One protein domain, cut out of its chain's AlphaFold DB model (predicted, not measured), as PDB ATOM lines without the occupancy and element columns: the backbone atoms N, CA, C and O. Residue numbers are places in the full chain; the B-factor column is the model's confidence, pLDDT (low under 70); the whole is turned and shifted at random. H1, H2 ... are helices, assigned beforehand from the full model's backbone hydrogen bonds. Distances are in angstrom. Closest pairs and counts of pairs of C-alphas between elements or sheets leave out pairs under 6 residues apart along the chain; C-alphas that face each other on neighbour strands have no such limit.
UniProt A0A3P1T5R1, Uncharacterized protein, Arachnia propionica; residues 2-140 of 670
ATOM      1  N   THR A   2     -41.696  58.392 -60.161       40.00
ATOM      2  CA  THR A   2     -41.454  57.309 -59.202       40.00
ATOM      3  C   THR A   2     -41.678  55.995 -59.943       40.00
ATOM      4  O   THR A   2     -42.808  55.541 -60.099       40.00
ATOM      5  N   HIS A   3     -40.616  55.441 -60.533       45.88
ATOM      6  CA  HIS A   3     -40.684  54.137 -61.186       45.88
ATOM      7  C   HIS A   3     -41.128  53.080 -60.166       45.88
ATOM      8  O   HIS A   3     -40.626  53.063 -59.046       45.88
ATOM      9  N   LEU A   4     -42.056  52.203 -60.559       53.88
ATOM     10  CA  LEU A   4     -42.503  51.029 -59.802       53.88
ATOM     11  C   LEU A   4     -41.289  50.171 -59.406       53.88
ATOM     12  O   LEU A   4     -40.814  49.344 -60.184       53.88
ATOM     13  N   MET A   5     -40.735  50.395 -58.213       63.75
ATOM     14  CA  MET A   5     -39.553  49.672 -57.748       63.75
ATOM     15  C   MET A   5     -39.972  48.339 -57.143       63.75
ATOM     16  O   MET A   5     -40.815  48.288 -56.248       63.75
ATOM     17  N   THR A   6     -39.347  47.251 -57.595       67.06
ATOM     18  CA  THR A   6     -39.431  45.938 -56.938       67.06
ATOM     19  C   THR A   6     -38.854  46.005 -55.519       67.06
ATOM     20  O   THR A   6     -38.086  46.913 -55.202       67.06
ATOM     21  N   THR A   7     -39.162  45.029 -54.658       66.56
ATOM     22  CA  THR A   7     -38.636  44.959 -53.279       66.56
ATOM     23  C   THR A   7     -37.110  45.106 -53.230       66.56
ATOM     24  O   THR A   7     -36.581  45.895 -52.447       66.56
ATOM     25  N   SER A   8     -36.398  44.404 -54.115       69.06
ATOM     26  CA  SER A   8     -34.937  44.480 -54.242       69.06
ATOM     27  C   SER A   8     -34.461  45.827 -54.799       69.06
ATOM     28  O   SER A   8     -33.409  46.322 -54.394       69.06
ATOM     29  N   GLY A   9     -35.240  46.433 -55.702       71.44
ATOM     30  CA  GLY A   9     -34.987  47.771 -56.233       71.44
ATOM     31  C   GLY A   9     -35.069  48.843 -55.148       71.44
ATOM     32  O   GLY A   9     -34.137  49.631 -55.011       71.44
ATOM     33  N   LEU A  10     -36.122  48.817 -54.324       71.94
ATOM     34  CA  LEU A  10     -36.318  49.772 -53.231       71.94
ATOM     35  C   LEU A  10     -35.205  49.663 -52.177       71.94
ATOM     36  O   LEU A  10     -34.639  50.674 -51.774       71.94
ATOM     37  N   ARG A  11     -34.804  48.439 -51.796       73.19
ATOM     38  CA  ARG A  11     -33.681  48.225 -50.861       73.19
ATOM     39  C   ARG A  11     -32.370  48.823 -51.373       73.19
ATOM     40  O   ARG A  11     -31.659  49.485 -50.621       73.19
ATOM     41  N   ARG A  12     -32.046  48.589 -52.649       77.94
ATOM     42  CA  ARG A  12     -30.822  49.116 -53.271       77.94
ATOM     43  C   ARG A  12     -30.848  50.640 -53.341       77.94
ATOM     44  O   ARG A  12     -29.833  51.272 -53.072       77.94
ATOM     45  N   HIS A  13     -32.004  51.205 -53.674       79.25
ATOM     46  CA  HIS A  13     -32.192  52.647 -53.755       79.25
ATOM     47  C   HIS A  13     -31.992  53.323 -52.402       79.25
ATOM     48  O   HIS A  13     -31.241  54.285 -52.310       79.25
ATOM     49  N   ILE A  14     -32.559  52.765 -51.332       80.12
ATOM     50  CA  ILE A  14     -32.393  53.315 -49.982       80.12
ATOM     51  C   ILE A  14     -30.953  53.207 -49.504       80.12
ATOM     52  O   ILE A  14     -30.416  54.182 -48.995       80.12
ATOM     53  N   ALA A  15     -30.285  52.075 -49.736       80.38
ATOM     54  CA  ALA A  15     -28.875  51.929 -49.381       80.38
ATOM     55  C   ALA A  15     -27.966  52.948 -50.094       80.38
ATOM     56  O   ALA A  15     -26.925  53.323 -49.553       80.38
ATOM     57  N   GLN A  16     -28.340  53.375 -51.303       83.88
ATOM     58  CA  GLN A  16     -27.658  54.446 -52.020       83.88
ATOM     59  C   GLN A  16     -27.985  55.818 -51.411       83.88
ATOM     60  O   GLN A  16     -27.066  56.543 -51.041       83.88
ATOM     61  N   LEU A  17     -29.269  56.138 -51.228       83.12
ATOM     62  CA  LEU A  17     -29.708  57.424 -50.677       83.12
ATOM     63  C   LEU A  17     -29.184  57.675 -49.259       83.12
ATOM     64  O   LEU A  17     -28.787  58.793 -48.953       83.12
ATOM     65  N   SER A  18     -29.076  56.641 -48.418       82.31
ATOM     66  CA  SER A  18     -28.476  56.746 -47.079       82.31
ATOM     67  C   SER A  18     -27.007  57.183 -47.076       82.31
ATOM     68  O   SER A  18     -26.491  57.537 -46.020       82.31
ATOM     69  N   ARG A  19     -26.307  57.131 -48.218       84.88
ATOM     70  CA  ARG A  19     -24.930  57.642 -48.360       84.88
ATOM     71  C   ARG A  19     -24.875  59.068 -48.898       84.88
ATOM     72  O   ARG A  19     -23.837  59.709 -48.776       84.88
ATOM     73  N   GLU A  20     -25.948  59.521 -49.535       86.06
ATOM     74  CA  GLU A  20     -25.981  60.747 -50.333       86.06
ATOM     75  C   GLU A  20     -26.812  61.855 -49.667       86.06
ATOM     76  O   GLU A  20     -26.554  63.029 -49.922       86.06
ATOM     77  N   LEU A  21     -27.768  61.504 -48.800       88.31
ATOM     78  CA  LEU A  21     -28.724  62.432 -48.191       88.31
ATOM     79  C   LEU A  21     -28.676  62.431 -46.652       88.31
ATOM     80  O   LEU A  21     -28.294  61.423 -46.045       88.31
ATOM     81  N   PRO A  22     -29.104  63.532 -45.998       89.56
ATOM     82  CA  PRO A  22     -29.318  63.571 -44.554       89.56
ATOM     83  C   PRO A  22     -30.338  62.512 -44.090       89.56
ATOM     84  O   PRO A  22     -31.305  62.249 -44.809       89.56
ATOM     85  N   PRO A  23     -30.196  61.946 -42.875       88.25
ATOM     86  CA  PRO A  23     -31.086  60.891 -42.378       88.25
ATOM     87  C   PRO A  23     -32.581  61.238 -42.417       88.25
ATOM     88  O   PRO A  23     -33.389  60.379 -42.761       88.25
ATOM     89  N   ASP A  24     -32.946  62.490 -42.124       88.44
ATOM     90  CA  ASP A  24     -34.334  62.968 -42.188       88.44
ATOM     91  C   ASP A  24     -34.932  62.867 -43.598       88.44
ATOM     92  O   ASP A  24     -36.051  62.389 -43.761       88.44
ATOM     93  N   GLU A  25     -34.180  63.264 -44.625       89.38
ATOM     94  CA  GLU A  25     -34.642  63.204 -46.015       89.38
ATOM     95  C   GLU A  25     -34.794  61.753 -46.491       89.38
ATOM     96  O   GLU A  25     -35.720  61.428 -47.232       89.38
ATOM     97  N   VAL A  26     -33.928  60.850 -46.020       90.00
ATOM     98  CA  VAL A  26     -34.014  59.417 -46.344       90.00
ATOM     99  C   VAL A  26     -35.279  58.786 -45.752       90.00
ATOM    100  O   VAL A  26     -35.899  57.946 -46.409       90.00
ATOM    101  N   VAL A  27     -35.680  59.191 -44.539       90.88
ATOM    102  CA  VAL A  27     -36.938  58.747 -43.913       90.88
ATOM    103  C   VAL A  27     -38.135  59.162 -44.769       90.88
ATOM    104  O   VAL A  27     -38.947  58.304 -45.114       90.88
ATOM    105  N   GLU A  28     -38.216  60.435 -45.169       91.44
ATOM    106  CA  GLU A  28     -39.320  60.946 -46.000       91.44
ATOM    107  C   GLU A  28     -39.400  60.226 -47.352       91.44
ATOM    108  O   GLU A  28     -40.472  59.790 -47.775       91.44
ATOM    109  N   VAL A  29     -38.256  60.020 -48.015       89.38
ATOM    110  CA  VAL A  29     -38.220  59.311 -49.302       89.38
ATOM    111  C   VAL A  29     -38.684  57.862 -49.155       89.38
ATOM    112  O   VAL A  29     -39.395  57.361 -50.029       89.38
ATOM    113  N   PHE A  30     -38.323  57.172 -48.069       89.88
ATOM    114  CA  PHE A  30     -38.797  55.804 -47.840       89.88
ATOM    115  C   PHE A  30     -40.306  55.742 -47.589       89.88
ATOM    116  O   PHE A  30     -40.974  54.864 -48.144       89.88
ATOM    117  N   VAL A  31     -40.839  56.664 -46.784       92.44
ATOM    118  CA  VAL A  31     -42.275  56.779 -46.494       92.44
ATOM    119  C   VAL A  31     -43.058  57.001 -47.790       92.44
ATOM    120  O   VAL A  31     -43.943  56.208 -48.116       92.44
ATOM    121  N   GLU A  32     -42.669  57.993 -48.594       91.75
ATOM    122  CA  GLU A  32     -43.335  58.313 -49.862       91.75
ATOM    123  C   GLU A  32     -43.207  57.185 -50.897       91.75
ATOM    124  O   GLU A  32     -44.186  56.818 -51.552       91.75
ATOM    125  N   ALA A  33     -42.028  56.566 -51.023       88.81
ATOM    126  CA  ALA A  33     -41.833  55.432 -51.927       88.81
ATOM    127  C   ALA A  33     -42.705  54.232 -51.536       88.81
ATOM    128  O   ALA A  33     -43.277  53.565 -52.404       88.81
ATOM    129  N   THR A  34     -42.830  53.963 -50.236       91.06
ATOM    130  CA  THR A  34     -43.711  52.913 -49.727       91.06
ATOM    131  C   THR A  34     -45.172  53.231 -50.024       91.06
ATOM    132  O   THR A  34     -45.868  52.388 -50.588       91.06
ATOM    133  N   ARG A  35     -45.636  54.445 -49.706       93.62
ATOM    134  CA  ARG A  35     -47.022  54.861 -49.956       93.62
ATOM    135  C   ARG A  35     -47.368  54.752 -51.441       93.62
ATOM    136  O   ARG A  35     -48.371  54.138 -51.790       93.62
ATOM    137  N   ALA A  36     -46.500  55.256 -52.320       91.25
ATOM    138  CA  ALA A  36     -46.680  55.168 -53.769       91.25
ATOM    139  C   ALA A  36     -46.750  53.714 -54.265       91.25
ATOM    140  O   ALA A  36     -47.549  53.391 -55.142       91.25
ATOM    141  N   ARG A  37     -45.939  52.820 -53.688       89.56
ATOM    142  CA  ARG A  37     -45.945  51.390 -54.017       89.56
ATOM    143  C   ARG A  37     -47.271  50.723 -53.645       89.56
ATOM    144  O   ARG A  37     -47.846  50.041 -54.490       89.56
ATOM    145  N   VAL A  38     -47.758  50.933 -52.420       93.62
ATOM    146  CA  VAL A  38     -49.025  50.337 -51.960       93.62
ATOM    147  C   VAL A  38     -50.221  50.959 -52.686       93.62
ATOM    148  O   VAL A  38     -51.129  50.241 -53.100       93.62
ATOM    149  N   ALA A  39     -50.194  52.269 -52.947       94.12
ATOM    150  CA  ALA A  39     -51.203  52.947 -53.761       94.12
ATOM    151  C   ALA A  39     -51.286  52.387 -55.192       94.12
ATOM    152  O   ALA A  39     -52.367  52.336 -55.772       94.12
ATOM    153  N   ALA A  40     -50.166  51.916 -55.747       91.06
ATOM    154  CA  ALA A  40     -50.119  51.269 -57.057       91.06
ATOM    155  C   ALA A  40     -50.584  49.795 -57.056       91.06
ATOM    156  O   ALA A  40     -50.432  49.116 -58.069       91.06
ATOM    157  N   GLY A  41     -51.115  49.285 -55.939       90.56
ATOM    158  CA  GLY A  41     -51.606  47.907 -55.826       90.56
ATOM    159  C   GLY A  41     -50.524  46.869 -55.519       90.56
ATOM    160  O   GLY A  41     -50.800  45.675 -55.549       90.56
ATOM    161  N   LEU A  42     -49.288  47.287 -55.225       89.56
ATOM    162  CA  LEU A  42     -48.205  46.364 -54.880       89.56
ATOM    163  C   LEU A  42     -48.093  46.171 -53.366       89.56
ATOM    164  O   LEU A  42     -48.150  47.132 -52.603       89.56
ATOM    165  N   ALA A  43     -47.798  44.941 -52.946       90.56
ATOM    166  CA  ALA A  43     -47.614  44.598 -51.540       90.56
ATOM    167  C   ALA A  43     -46.522  45.444 -50.844       90.56
ATOM    168  O   ALA A  43     -45.442  45.655 -51.436       90.56
ATOM    169  N   PRO A  44     -46.735  45.869 -49.581       91.50
ATOM    170  CA  PRO A  44     -45.678  46.445 -48.753       91.50
ATOM    171  C   PRO A  44     -44.562  45.425 -48.473       91.50
ATOM    172  O   PRO A  44     -44.740  44.212 -48.585       91.50
ATOM    173  N   GLN A  45     -43.373  45.917 -48.117       88.12
ATOM    174  CA  GLN A  45     -42.257  45.051 -47.724       88.12
ATOM    175  C   GLN A  45     -42.509  44.465 -46.332       88.12
ATOM    176  O   GLN A  45     -42.851  45.210 -45.418       88.12
ATOM    177  N   ALA A  46     -42.267  43.166 -46.138       88.12
ATOM    178  CA  ALA A  46     -42.444  42.534 -44.827       88.12
ATOM    179  C   ALA A  46     -41.573  43.183 -43.736       88.12
ATOM    180  O   ALA A  46     -42.009  43.318 -42.599       88.12
ATOM    181  N   GLU A  47     -40.366  43.636 -44.084       87.88
ATOM    182  CA  GLU A  47     -39.414  44.259 -43.155       87.88
ATOM    183  C   GLU A  47     -39.579  45.782 -43.015       87.88
ATOM    184  O   GLU A  47     -38.673  46.448 -42.513       87.88
ATOM    185  N   LEU A  48     -40.700  46.349 -43.478       89.75
ATOM    186  CA  LEU A  48     -40.964  47.791 -43.461       89.75
ATOM    187  C   LEU A  48     -40.713  48.419 -42.087       89.75
ATOM    188  O   LEU A  48     -39.970  49.398 -42.006       89.75
ATOM    189  N   GLY A  49     -41.268  47.831 -41.021       90.25
ATOM    190  CA  GLY A  49     -41.105  48.338 -39.660       90.25
ATOM    191  C   GLY A  49     -39.641  48.381 -39.226       90.25
ATOM    192  O   GLY A  49     -39.155  49.409 -38.763       90.25
ATOM    193  N   ASP A  50     -38.891  47.304 -39.470       91.56
ATOM    194  CA  ASP A  50     -37.470  47.216 -39.109       91.56
ATOM    195  C   ASP A  50     -36.617  48.247 -39.858       91.56
ATOM    196  O   ASP A  50     -35.664  48.802 -39.308       91.56
ATOM    197  N   VAL A  51     -36.927  48.487 -41.135       91.06
ATOM    198  CA  VAL A  51     -36.227  49.488 -41.946       91.06
ATOM    199  C   VAL A  51     -36.549  50.891 -41.444       91.06
ATOM    200  O   VAL A  51     -35.620  51.661 -41.200       91.06
ATOM    201  N   LEU A  52     -37.829  51.211 -41.237       94.19
ATOM    202  CA  LEU A  52     -38.244  52.547 -40.817       94.19
ATOM    203  C   LEU A  52     -37.737  52.887 -39.416       94.19
ATOM    204  O   LEU A  52     -37.190  53.969 -39.237       94.19
ATOM    205  N   ARG A  53     -37.811  51.957 -38.453       94.50
ATOM    206  CA  ARG A  53     -37.258  52.159 -37.101       94.50
ATOM    207  C   ARG A  53     -35.770  52.511 -37.143       94.50
ATOM    208  O   ARG A  53     -35.339  53.443 -36.470       94.50
ATOM    209  N   ARG A  54     -34.977  51.816 -37.973       93.06
ATOM    210  CA  ARG A  54     -33.538  52.110 -38.137       93.06
ATOM    211  C   ARG A  54     -33.281  53.480 -38.763       93.06
ATOM    212  O   ARG A  54     -32.396  54.200 -38.300       93.06
ATOM    213  N   LEU A  55     -34.028  53.831 -39.812       92.31
ATOM    214  CA  LEU A  55     -33.894  55.126 -40.482       92.31
ATOM    215  C   LEU A  55     -34.314  56.276 -39.553       92.31
ATOM    216  O   LEU A  55     -33.568  57.241 -39.408       92.31
ATOM    217  N   ALA A  56     -35.439  56.129 -38.849       92.75
ATOM    218  CA  ALA A  56     -35.931  57.091 -37.867       92.75
ATOM    219  C   ALA A  56     -34.934  57.295 -36.717       92.75
ATOM    220  O   ALA A  56     -34.637  58.435 -36.368       92.75
ATOM    221  N   ALA A  57     -34.333  56.217 -36.199       92.75
ATOM    222  CA  ALA A  57     -33.303  56.305 -35.165       92.75
ATOM    223  C   ALA A  57     -32.067  57.094 -35.635       92.75
ATOM    224  O   ALA A  57     -31.529  57.903 -34.883       92.75
ATOM    225  N   SER A  58     -31.648  56.916 -36.892       91.12
ATOM    226  CA  SER A  58     -30.545  57.694 -37.484       91.12
ATOM    227  C   SER A  58     -30.891  59.173 -37.683       91.12
ATOM    228  O   SER A  58     -29.991  60.008 -37.745       91.12
ATOM    229  N   ALA A  59     -32.181  59.501 -37.749       91.31
ATOM    230  CA  ALA A  59     -32.711  60.858 -37.811       91.31
ATOM    231  C   ALA A  59     -33.088  61.438 -36.430       91.31
ATOM    232  O   ALA A  59     -33.607  62.546 -36.350       91.31
ATOM    233  N   GLY A  60     -32.864  60.706 -35.330       91.69
ATOM    234  CA  GLY A  60     -33.268  61.141 -33.987       91.69
ATOM    235  C   GLY A  60     -34.788  61.216 -33.774       91.69
ATOM    236  O   GLY A  60     -35.242  61.907 -32.862       91.69
ATOM    237  N   ARG A  61     -35.576  60.526 -34.607       92.94
ATOM    238  CA  ARG A  61     -37.042  60.441 -34.523       92.94
ATOM    239  C   ARG A  61     -37.480  59.203 -33.736       92.94
ATOM    240  O   ARG A  61     -36.756  58.212 -33.661       92.94
ATOM    241  N   ASP A  62     -38.702  59.242 -33.209       94.19
ATOM    242  CA  ASP A  62     -39.350  58.063 -32.629       94.19
ATOM    243  C   ASP A  62     -39.726  57.071 -33.741       94.19
ATOM    244  O   ASP A  62     -40.600  57.331 -34.573       94.19
ATOM    245  N   GLY A  63     -39.025  55.937 -33.768       91.50
ATOM    246  CA  GLY A  63     -39.223  54.897 -34.770       91.50
ATOM    247  C   GLY A  63     -40.575  54.194 -34.670       91.50
ATOM    248  O   GLY A  63     -41.127  53.845 -35.710       91.50
ATOM    249  N   GLU A  64     -41.127  54.022 -33.468       93.19
ATOM    250  CA  GLU A  64     -42.433  53.371 -33.300       93.19
ATOM    251  C   GLU A  64     -43.552  54.292 -33.777       93.19
ATOM    252  O   GLU A  64     -44.411  53.883 -34.558       93.19
ATOM    253  N   ALA A  65     -43.492  55.573 -33.399       93.69
ATOM    254  CA  ALA A  65     -44.445  56.566 -33.882       93.69
ATOM    255  C   ALA A  65     -44.411  56.683 -35.418       93.69
ATOM    256  O   ALA A  65     -45.461  56.743 -36.056       93.69
ATOM    257  N   ALA A  66     -43.217  56.658 -36.025       93.75
ATOM    258  CA  ALA A  66     -43.068  56.704 -37.480       93.75
ATOM    259  C   ALA A  66     -43.695  55.481 -38.176       93.75
ATOM    260  O   ALA A  66     -44.400  55.640 -39.175       93.75
ATOM    261  N   VAL A  67     -43.479  54.272 -37.644       95.75
ATOM    262  CA  VAL A  67     -44.100  53.040 -38.165       95.75
ATOM    263  C   VAL A  67     -45.617  53.099 -38.045       95.75
ATOM    264  O   VAL A  67     -46.309  52.826 -39.021       95.75
ATOM    265  N   GLN A  68     -46.140  53.513 -36.895       95.31
ATOM    266  CA  GLN A  68     -47.581  53.596 -36.656       95.31
ATOM    267  C   GLN A  68     -48.278  54.604 -37.579       95.31
ATOM    268  O   GLN A  68     -49.365  54.321 -38.087       95.31
ATOM    269  N   VAL A  69     -47.652  55.759 -37.833       94.81
ATOM    270  CA  VAL A  69     -48.160  56.749 -38.797       94.81
ATOM    271  C   VAL A  69     -48.207  56.152 -40.201       94.81
ATOM    272  O   VAL A  69     -49.270  56.156 -40.819       94.81
ATOM    273  N   LEU A  70     -47.102  55.569 -40.675       95.25
ATOM    274  CA  LEU A  70     -47.053  54.976 -42.012       95.25
ATOM    275  C   LEU A  70     -48.045  53.814 -42.160       95.25
ATOM    276  O   LEU A  70     -48.733  53.729 -43.172       95.25
ATOM    277  N   LEU A  71     -48.151  52.936 -41.156       95.94
ATOM    278  CA  LEU A  71     -49.119  51.837 -41.157       95.94
ATOM    279  C   LEU A  71     -50.548  52.359 -41.314       95.94
ATOM    280  O   LEU A  71     -51.260  51.891 -42.199       95.94
ATOM    281  N   ARG A  72     -50.952  53.365 -40.526       95.12
ATOM    282  CA  ARG A  72     -52.291  53.969 -40.635       95.12
ATOM    283  C   ARG A  72     -52.571  54.488 -42.047       95.12
ATOM    284  O   ARG A  72     -53.680  54.319 -42.542       95.12
ATOM    285  N   GLU A  73     -51.586  55.091 -42.701       93.62
ATOM    286  CA  GLU A  73     -51.746  55.630 -44.054       93.62
ATOM    287  C   GLU A  73     -51.864  54.550 -45.132       93.62
ATOM    288  O   GLU A  73     -52.586  54.743 -46.109       93.62
ATOM    289  N   VAL A  74     -51.160  53.423 -44.983       95.12
ATOM    290  CA  VAL A  74     -51.179  52.354 -45.995       95.12
ATOM    291  C   VAL A  74     -52.348  51.385 -45.838       95.12
ATOM    292  O   VAL A  74     -52.687  50.719 -46.813       95.12
ATOM    293  N   LEU A  75     -52.988  51.319 -44.664       94.75
ATOM    294  CA  LEU A  75     -54.149  50.448 -44.421       94.75
ATOM    295  C   LEU A  75     -55.327  50.730 -45.366       94.75
ATOM    296  O   LEU A  75     -56.046  49.806 -45.723       94.75
ATOM    297  N   GLY A  76     -55.503  51.979 -45.807       88.00
ATOM    298  CA  GLY A  76     -56.555  52.365 -46.756       88.00
ATOM    299  C   GLY A  76     -56.174  52.232 -48.237       88.00
ATOM    300  O   GLY A  76     -56.940  52.659 -49.100       88.00
ATOM    301  N   LEU A  77     -54.985  51.714 -48.559       94.50
ATOM    302  CA  LEU A  77     -54.466  51.663 -49.929       94.50
ATOM    303  C   LEU A  77     -54.633  50.268 -50.555       94.50
ATOM    304  O   LEU A  77     -54.450  49.263 -49.873       94.50
ATOM    305  N   PRO A  78     -54.892  50.167 -51.872       91.00
ATOM    306  CA  PRO A  78     -55.289  48.912 -52.521       91.00
ATOM    307  C   PRO A  78     -54.253  47.784 -52.413       91.00
ATOM    308  O   PRO A  78     -54.621  46.619 -52.301       91.00
ATOM    309  N   GLY A  79     -52.955  48.101 -52.409       91.25
ATOM    310  CA  GLY A  79     -51.891  47.098 -52.316       91.25
ATOM    311  C   GLY A  79     -51.779  46.407 -50.956       91.25
ATOM    312  O   GLY A  79     -51.007  45.457 -50.830       91.25
ATOM    313  N   ILE A  80     -52.513  46.857 -49.931       94.31
ATOM    314  CA  ILE A  80     -52.444  46.261 -48.592       94.31
ATOM    315  C   ILE A  80     -53.021  44.839 -48.559       94.31
ATOM    316  O   ILE A  80     -52.507  43.997 -47.826       94.31
ATOM    317  N   GLY A  81     -54.023  44.537 -49.397       90.44
ATOM    318  CA  GLY A  81     -54.604  43.191 -49.513       90.44
ATOM    319  C   GLY A  81     -53.611  42.145 -50.035       90.44
ATOM    320  O   GLY A  81     -53.739  40.960 -49.732       90.44
ATOM    321  N   GLU A  82     -52.569  42.599 -50.739       90.69
ATOM    322  CA  GLU A  82     -51.468  41.776 -51.254       90.69
ATOM    323  C   GLU A  82     -50.326  41.588 -50.238       90.69
ATOM    324  O   GLU A  82     -49.315  40.948 -50.537       90.69
ATOM    325  N   ALA A  83     -50.427  42.160 -49.035       92.75
ATOM    326  CA  ALA A  83     -49.413  41.981 -48.006       92.75
ATOM    327  C   ALA A  83     -49.311  40.508 -47.571       92.75
ATOM    328  O   ALA A  83     -50.310  39.814 -47.395       92.75
ATOM    329  N   SER A  84     -48.084  40.023 -47.361       92.38
ATOM    330  CA  SER A  84     -47.859  38.652 -46.884       92.38
ATOM    331  C   SER A  84     -48.192  38.503 -45.398       92.38
ATOM    332  O   SER A  84     -48.103  39.468 -44.638       92.38
ATOM    333  N   ILE A  85     -48.467  37.281 -44.933       90.44
ATOM    334  CA  ILE A  85     -48.692  37.033 -43.497       90.44
ATOM    335  C   ILE A  85     -47.491  37.447 -42.628       90.44
ATOM    336  O   ILE A  85     -47.652  37.938 -41.514       90.44
ATOM    337  N   ASN A  86     -46.269  37.344 -43.162       93.50
ATOM    338  CA  ASN A  86     -45.054  37.781 -42.474       93.50
ATOM    339  C   ASN A  86     -45.003  39.297 -42.254       93.50
ATOM    340  O   ASN A  86     -44.430  39.739 -41.260       93.50
ATOM    341  N   PHE A  87     -45.582  40.092 -43.160       95.06
ATOM    342  CA  PHE A  87     -45.751  41.526 -42.932       95.06
ATOM    343  C   PHE A  87     -46.662  41.755 -41.726       95.06
ATOM    344  O   PHE A  87     -46.263  42.440 -40.789       95.06
ATOM    345  N   TRP A  88     -47.839  41.132 -41.707       95.56
ATOM    346  CA  TRP A  88     -48.815  41.311 -40.632       95.56
ATOM    347  C   TRP A  88     -48.281  40.870 -39.267       95.56
ATOM    348  O   TRP A  88     -48.332  41.640 -38.311       95.56
ATOM    349  N   ARG A  89     -47.673  39.679 -39.190       95.44
ATOM    350  CA  ARG A  89     -47.104  39.135 -37.944       95.44
ATOM    351  C   ARG A  89     -46.032  40.034 -37.323       95.44
ATOM    352  O   ARG A  89     -45.959  40.141 -36.104       95.44
ATOM    353  N   ARG A  90     -45.228  40.716 -38.145       95.62
ATOM    354  CA  ARG A  90     -44.199  41.661 -37.672       95.62
ATOM    355  C   ARG A  90     -44.757  42.963 -37.099       95.62
ATOM    356  O   ARG A  90     -44.017  43.664 -36.422       95.62
ATOM    357  N   HIS A  91     -46.023  43.278 -37.366       95.81
ATOM    358  CA  HIS A  91     -46.662  44.524 -36.940       95.81
ATOM    359  C   HIS A  91     -47.849  44.284 -35.989       95.81
ATOM    360  O   HIS A  91     -48.636  45.196 -35.763       95.81
ATOM    361  N   LEU A  92     -48.001  43.090 -35.396       96.06
ATOM    362  CA  LEU A  92     -49.119  42.810 -34.476       96.06
ATOM    363  C   LEU A  92     -49.135  43.754 -33.264       96.06
ATOM    364  O   LEU A  92     -50.206  44.189 -32.852       96.06
ATOM    365  N   ASP A  93     -47.972  44.105 -32.710       95.44
ATOM    366  CA  ASP A  93     -47.880  45.055 -31.592       95.44
ATOM    367  C   ASP A  93     -48.279  46.477 -32.000       95.44
ATOM    368  O   ASP A  93     -49.021  47.146 -31.277       95.44
ATOM    369  N   ASP A  94     -47.870  46.910 -33.193       95.62
ATOM    370  CA  ASP A  94     -48.288  48.192 -33.761       95.62
ATOM    371  C   ASP A  94     -49.809  48.223 -33.978       95.62
ATOM    372  O   ASP A  94     -50.473  49.205 -33.644       95.62
ATOM    373  N   LEU A  95     -50.389  47.121 -34.466       96.12
ATOM    374  CA  LEU A  95     -51.830  46.982 -34.679       96.12
ATOM    375  C   LEU A  95     -52.628  46.942 -33.373       96.12
ATOM    376  O   LEU A  95     -53.727  47.488 -33.343       96.12
ATOM    377  N   ARG A  96     -52.081  46.400 -32.277       97.12
ATOM    378  CA  ARG A  96     -52.702  46.486 -30.938       97.12
ATOM    379  C   ARG A  96     -52.831  47.919 -30.443       97.12
ATOM    380  O   ARG A  96     -53.773  48.256 -29.726       97.12
ATOM    381  N   ILE A  97     -51.870  48.770 -30.795       96.50
ATOM    382  CA  ILE A  97     -51.886  50.188 -30.426       96.50
ATOM    383  C   ILE A  97     -52.835  50.950 -31.351       96.50
ATOM    384  O   ILE A  97     -53.726  51.653 -30.870       96.50
ATOM    385  N   LEU A  98     -52.664  50.790 -32.665       96.50
ATOM    386  CA  LEU A  98     -53.457  51.476 -33.682       96.50
ATOM    387  C   LEU A  98     -54.938  51.088 -33.626       96.50
ATOM    388  O   LEU A  98     -55.793  51.956 -33.757       96.50
ATOM    389  N   GLY A  99     -55.236  49.820 -33.352       95.56
ATOM    390  CA  GLY A  99     -56.584  49.270 -33.242       95.56
ATOM    391  C   GLY A  99     -57.411  49.830 -32.085       95.56
ATOM    392  O   GLY A  99     -58.604  49.570 -32.006       95.56
ATOM    393  N   ARG A 100     -56.841  50.655 -31.197       95.25
ATOM    394  CA  ARG A 100     -57.640  51.439 -30.236       95.25
ATOM    395  C   ARG A 100     -58.519  52.481 -30.935       95.25
ATOM    396  O   ARG A 100     -59.558  52.853 -30.394       95.25
ATOM    397  N   ASP A 101     -58.115  52.921 -32.122       95.75
ATOM    398  CA  ASP A 101     -58.880  53.809 -32.992       95.75
ATOM    399  C   ASP A 101     -59.896  53.009 -33.821       95.75
ATOM    400  O   ASP A 101     -59.544  52.055 -34.515       95.75
ATOM    401  N   GLU A 102     -61.161  53.408 -33.744       95.06
ATOM    402  CA  GLU A 102     -62.275  52.767 -34.446       95.06
ATOM    403  C   GLU A 102     -62.121  52.835 -35.967       95.06
ATOM    404  O   GLU A 102     -62.306  51.823 -36.639       95.06
ATOM    405  N   VAL A 103     -61.647  53.963 -36.506       94.38
ATOM    406  CA  VAL A 103     -61.443  54.126 -37.955       94.38
ATOM    407  C   VAL A 103     -60.387  53.145 -38.468       94.38
ATOM    408  O   VAL A 103     -60.480  52.627 -39.578       94.38
ATOM    409  N   VAL A 104     -59.372  52.845 -37.649       96.06
ATOM    410  CA  VAL A 104     -58.360  51.843 -38.000       96.06
ATOM    411  C   VAL A 104     -58.958  50.443 -38.034       96.06
ATOM    412  O   VAL A 104     -58.650  49.684 -38.954       96.06
ATOM    413  N   ARG A 105     -59.813  50.095 -37.066       96.75
ATOM    414  CA  ARG A 105     -60.492  48.794 -37.049       96.75
ATOM    415  C   ARG A 105     -61.399  48.623 -38.267       96.75
ATOM    416  O   ARG A 105     -61.332  47.580 -38.909       96.75
ATOM    417  N   GLU A 106     -62.147  49.655 -38.654       94.81
ATOM    418  CA  GLU A 106     -62.955  49.649 -39.883       94.81
ATOM    419  C   GLU A 106     -62.100  49.449 -41.144       94.81
ATOM    420  O   GLU A 106     -62.437  48.623 -41.995       94.81
ATOM    421  N   MET A 107     -60.960  50.146 -41.252       95.31
ATOM    422  CA  MET A 107     -60.034  49.957 -42.375       95.31
ATOM    423  C   MET A 107     -59.512  48.520 -42.445       95.31
ATOM    424  O   MET A 107     -59.519  47.931 -43.520       95.31
ATOM    425  N   ILE A 108     -59.089  47.942 -41.314       96.12
ATOM    426  CA  ILE A 108     -58.587  46.560 -41.257       96.12
ATOM    427  C   ILE A 108     -59.696  45.563 -41.610       96.12
ATOM    428  O   ILE A 108     -59.449  44.624 -42.364       96.12
ATOM    429  N   ALA A 109     -60.915  45.775 -41.114       94.88
ATOM    430  CA  ALA A 109     -62.058  44.922 -41.421       94.88
ATOM    431  C   ALA A 109     -62.406  44.918 -42.918       94.88
ATOM    432  O   ALA A 109     -62.817  43.888 -43.444       94.88
ATOM    433  N   GLY A 110     -62.197  46.035 -43.619       92.94
ATOM    434  CA  GLY A 110     -62.406  46.134 -45.066       92.94
ATOM    435  C   GLY A 110     -61.361  45.411 -45.928       92.94
ATOM    436  O   GLY A 110     -61.528  45.345 -47.146       92.94
ATOM    437  N   ILE A 111     -60.282  44.877 -45.344       92.31
ATOM    438  CA  ILE A 111     -59.216  44.200 -46.095       92.31
ATOM    439  C   ILE A 111     -59.608  42.750 -46.390       92.31
ATOM    440  O   ILE A 111     -59.870  41.955 -45.487       92.31
ATOM    441  N   VAL A 112     -59.543  42.382 -47.671       88.75
ATOM    442  CA  VAL A 112     -59.693  41.002 -48.149       88.75
ATOM    443  C   VAL A 112     -58.303  40.470 -48.527       88.75
ATOM    444  O   VAL A 112     -57.808  40.790 -49.609       88.75
ATOM    445  N   PRO A 113     -57.624  39.704 -47.652       85.25
ATOM    446  CA  PRO A 113     -56.264  39.247 -47.915       85.25
ATOM    447  C   PRO A 113     -56.224  38.186 -49.019       85.25
ATOM    448  O   PRO A 113     -57.015  37.242 -49.014       85.25
ATOM    449  N   THR A 114     -55.266  38.290 -49.942       82.62
ATOM    450  CA  THR A 114     -55.144  37.364 -51.088       82.62
ATOM    451  C   THR A 114     -54.025  36.329 -50.934       82.62
ATOM    452  O   THR A 114     -54.064  35.280 -51.582       82.62
ATOM    453  N   GLN A 115     -53.054  36.590 -50.052       82.25
ATOM    454  CA  GLN A 115     -51.789  35.845 -49.960       82.25
ATOM    455  C   GLN A 115     -51.744  34.762 -48.868       82.25
ATOM    456  O   GLN A 115     -50.759  34.033 -48.782       82.25
ATOM    457  N   PHE A 116     -52.763  34.663 -48.013       82.62
ATOM    458  CA  PHE A 116     -52.779  33.738 -46.874       82.62
ATOM    459  C   PHE A 116     -54.204  33.280 -46.521       82.62
ATOM    460  O   PHE A 116     -55.189  33.705 -47.145       82.62
ATOM    461  N   THR A 117     -54.314  32.341 -45.585       80.94
ATOM    462  CA  THR A 117     -55.584  31.703 -45.209       80.94
ATOM    463  C   THR A 117     -56.413  32.584 -44.263       80.94
ATOM    464  O   THR A 117     -55.853  33.407 -43.538       80.94
ATOM    465  N   PRO A 118     -57.749  32.448 -44.223       81.75
ATOM    466  CA  PRO A 118     -58.567  33.149 -43.227       81.75
ATOM    467  C   PRO A 118     -58.225  32.780 -41.786       81.75
ATOM    468  O   PRO A 118     -58.328  33.629 -40.907       81.75
ATOM    469  N   GLU A 119     -57.746  31.561 -41.551       84.19
ATOM    470  CA  GLU A 119     -57.255  31.131 -40.242       84.19
ATOM    471  C   GLU A 119     -56.076  31.990 -39.755       84.19
ATOM    472  O   GLU A 119     -56.072  32.467 -38.621       84.19
ATOM    473  N   GLU A 120     -55.117  32.279 -40.637       87.81
ATOM    474  CA  GLU A 120     -54.013  33.200 -40.345       87.81
ATOM    475  C   GLU A 120     -54.490  34.654 -40.200       87.81
ATOM    476  O   GLU A 120     -53.908  35.428 -39.438       87.81
ATOM    477  N   TRP A 121     -55.564  35.038 -40.898       90.88
ATOM    478  CA  TRP A 121     -56.130  36.384 -40.796       90.88
ATOM    479  C   TRP A 121     -56.718  36.682 -39.416       90.88
ATOM    480  O   TRP A 121     -56.619  37.817 -38.947       90.88
ATOM    481  N   LEU A 122     -57.258  35.672 -38.727       91.94
ATOM    482  CA  LEU A 122     -57.808  35.832 -37.377       91.94
ATOM    483  C   LEU A 122     -56.790  36.416 -36.395       91.94
ATOM    484  O   LEU A 122     -57.172  37.236 -35.567       91.94
ATOM    485  N   GLU A 123     -55.502  36.069 -36.513       93.44
ATOM    486  CA  GLU A 123     -54.444  36.636 -35.660       93.44
ATOM    487  C   GLU A 123     -54.400  38.171 -35.761       93.44
ATOM    488  O   GLU A 123     -54.207  38.871 -34.764       93.44
ATOM    489  N   VAL A 124     -54.608  38.704 -36.966       95.44
ATOM    490  CA  VAL A 124     -54.600  40.146 -37.239       95.44
ATOM    491  C   VAL A 124     -55.872  40.804 -36.716       95.44
ATOM    492  O   VAL A 124     -55.814  41.880 -36.111       95.44
ATOM    493  N   LEU A 125     -57.023  40.154 -36.904       96.44
ATOM    494  CA  LEU A 125     -58.314  40.646 -36.421       96.44
ATOM    495  C   LEU A 125     -58.370  40.689 -34.891       96.44
ATOM    496  O   LEU A 125     -58.885  41.648 -34.319       96.44
ATOM    497  N   GLU A 126     -57.809  39.684 -34.223       96.50
ATOM    498  CA  GLU A 126     -57.688  39.642 -32.765       96.50
ATOM    499  C   GLU A 126     -56.718  40.706 -32.252       96.50
ATOM    500  O   GLU A 126     -57.048  41.445 -31.327       96.50
ATOM    501  N   ALA A 127     -55.534  40.837 -32.862       96.88
ATOM    502  CA  ALA A 127     -54.547  41.825 -32.430       96.88
ATOM    503  C   ALA A 127     -55.044  43.269 -32.591       96.88
ATOM    504  O   ALA A 127     -54.742  44.113 -31.754       96.88
ATOM    505  N   SER A 128     -55.813  43.555 -33.643       96.94
ATOM    506  CA  SER A 128     -56.360  44.890 -33.914       96.94
ATOM    507  C   SER A 128     -57.662  45.207 -33.165       96.94
ATOM    508  O   SER A 128     -58.091  46.358 -33.172       96.94
ATOM    509  N   GLY A 129     -58.302  44.222 -32.527       97.50
ATOM    510  CA  GLY A 129     -59.610  44.380 -31.876       97.50
ATOM    511  C   GLY A 129     -60.812  44.299 -32.826       97.50
ATOM    512  O   GLY A 129     -61.951  44.400 -32.374       97.50
ATOM    513  N   VAL A 130     -60.600  44.070 -34.128       97.75
ATOM    514  CA  VAL A 130     -61.688  43.862 -35.104       97.75
ATOM    515  C   VAL A 130     -62.514  42.621 -34.761       97.75
ATOM    516  O   VAL A 130     -63.732  42.625 -34.920       97.75
ATOM    517  N   ALA A 131     -61.880  41.568 -34.234       97.06
ATOM    518  CA  ALA A 131     -62.585  40.367 -33.789       97.06
ATOM    519  C   ALA A 131     -63.641  40.672 -32.706       97.06
ATOM    520  O   ALA A 131     -64.716  40.077 -32.709       97.06
ATOM    521  N   ASP A 132     -63.367  41.621 -31.807       97.12
ATOM    522  CA  ASP A 132     -64.306  42.025 -30.755       97.12
ATOM    523  C   ASP A 132     -65.424  42.922 -31.298       97.12
ATOM    524  O   ASP A 132     -66.570  42.834 -30.851       97.12
ATOM    525  N   ASP A 133     -65.129  43.748 -32.302       97.69
ATOM    526  CA  ASP A 133     -66.139  44.531 -33.019       97.69
ATOM    527  C   ASP A 133     -67.117  43.636 -33.793       97.69
ATOM    528  O   ASP A 133     -68.318  43.896 -33.778       97.69
ATOM    529  N   LEU A 134     -66.625  42.554 -34.402       97.19
ATOM    530  CA  LEU A 134     -67.458  41.542 -35.056       97.19
ATOM    531  C   LEU A 134     -68.335  40.794 -34.039       97.19
ATOM    532  O   LEU A 134     -69.543  40.694 -34.230       97.19
ATOM    533  N   ARG A 135     -67.760  40.323 -32.922       96.06
ATOM    534  CA  ARG A 135     -68.517  39.618 -31.863       96.06
ATOM    535  C   ARG A 135     -69.570  40.494 -31.186       96.06
ATOM    536  O   ARG A 135     -70.593  39.988 -30.746       96.06
ATOM    537  N   SER A 136     -69.307  41.793 -31.061       94.94
ATOM    538  CA  SER A 136     -70.249  42.749 -30.463       94.94
ATOM    539  C   SER A 136     -71.280  43.302 -31.452       94.94
ATOM    540  O   SER A 136     -72.146  44.072 -31.039       94.94
ATOM    541  N   GLY A 137     -71.185  42.946 -32.739       93.25
ATOM    542  CA  GLY A 137     -72.068  43.447 -33.793       93.25
ATOM    543  C   GLY A 137     -71.818  44.907 -34.194       93.25
ATOM    544  O   GLY A 137     -72.645  45.489 -34.892       93.25
ATOM    545  N   ARG A 138     -70.697  45.519 -33.774       94.38
ATOM    546  CA  ARG A 138     -70.286  46.854 -34.253       94.38
ATOM    547  C   ARG A 138     -69.940  46.832 -35.738       94.38
ATOM    548  O   ARG A 138     -70.264  47.773 -36.453       94.38
ATOM    549  N   ILE A 139     -69.303  45.753 -36.184       95.88
ATOM    550  CA  ILE A 139     -69.053  45.482 -37.600       95.88
ATOM    551  C   ILE A 139     -70.023  44.393 -38.044       95.88
ATOM    552  O   ILE A 139     -70.118  43.342 -37.412       95.88
ATOM    553  N   ASP A 140     -70.730  44.640 -39.147       95.12
ATOM    554  CA  ASP A 140     -71.645  43.663 -39.735       95.12
ATOM    555  C   ASP A 140     -70.866  42.459 -40.284       95.12
ATOM    556  O   ASP A 140     -70.217  42.531 -41.335       95.12
TER     557      ASP A 140
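What this domain is: This is residues 2 to 140 of the 670 residues of an uncharacterized protein of Arachnia propionica (UniProt A0A3P1T5R1). Two groups of helices follow each other along one elongated body: a three-helix bundle of H2, H3 and H4, with H1 packed on H2 at the far end, and a second group of shorter helices, H6 to H10, in which H9 has the most neighbours. The groups meet where H7 crosses H4, while short H5 packs on the last residues of H2. The printed part has 139 residues with ten named helices, H1 to H10 in order, and no named strand; the class is all helix. It is compact, with a radius of gyration of the C-alphas of 15.4 A, and spans 52 by 28 by 20 A.

How they stand to each other: Start at H2, residues 23 to 39, the longest helix. H3, residues 48 to 58, touches it with Val 27 and Leu 55 the closest C-alphas, 5.8 A apart, a hairpin at a shallow tilt of 19 degrees. H4, residues 63 to 74, touches H3, the closest C-alphas being those of Arg 53 and Gly 63 at 4.1 A, a hairpin at a steep tilt of 43 degrees. H2, H3 and H4 form an up and down bundle, each running against the one before. H1, residues 7 to 20, touches H2 with residues 14 to 18 alone; the closest C-alphas are those of Ser 18 and Val 26, 6.2 A apart. H5, residues 78 to 82, touches H2, with C-alphas 38 and 79 closest at 4.3 A. H7, residues 92 to 98, touches H4 about perpendicular, at 78 degrees, with Gln 68 and Asp 94 the closest C-alphas, 6.2 A apart. H9, residues 118 to 128, touches H7, with C-alphas 96 and 128 closest at 5.0 A. H6, residues 85 to 90, touches H9, with C-alphas 88 and 124 closest at 6.8 A. H8, residues 102 to 109, forms a hairpin with H9, at a shallow tilt of 9 degrees; C-alphas 105 and 128 are closest, 6.5 A apart. H10, residues 130 to 135, touches H8 at 87 degrees, about perpendicular, with C-alphas 105 and 130 closest at 5.4 A. H1 and H10 are apart. Every O i to N i+4 pair is within hydrogen-bond range in H2, H3, H4, H6, H7, H8 and H10; the count is 8 of 10 in H1, 5 of 7 in H9 and 0 of 1 in H5, where 1 of 2 O i to N i+3 pairs is within range.

Where its parts are: Find C-alpha 7 at (-38.636, 44.959, -53.279), where H1 begins its 20.4 A. H2 runs 24.4 A from C-alpha 23 at (-31.086, 60.891, -42.378). H3 measures 15.6 A, H4 16.6 A and H9 15.1 A. H10 ends at C-alpha 135, (-68.517, 39.618, -31.863).

The domain as a whole: The C-alphas of Glu 20 and Gly 137, 51.9 A apart, are the two farthest apart. The printed part has no cut and no long link. Mean pLDDT of the printed part is 89.7; look at residues 2 to 8 for the values under 70.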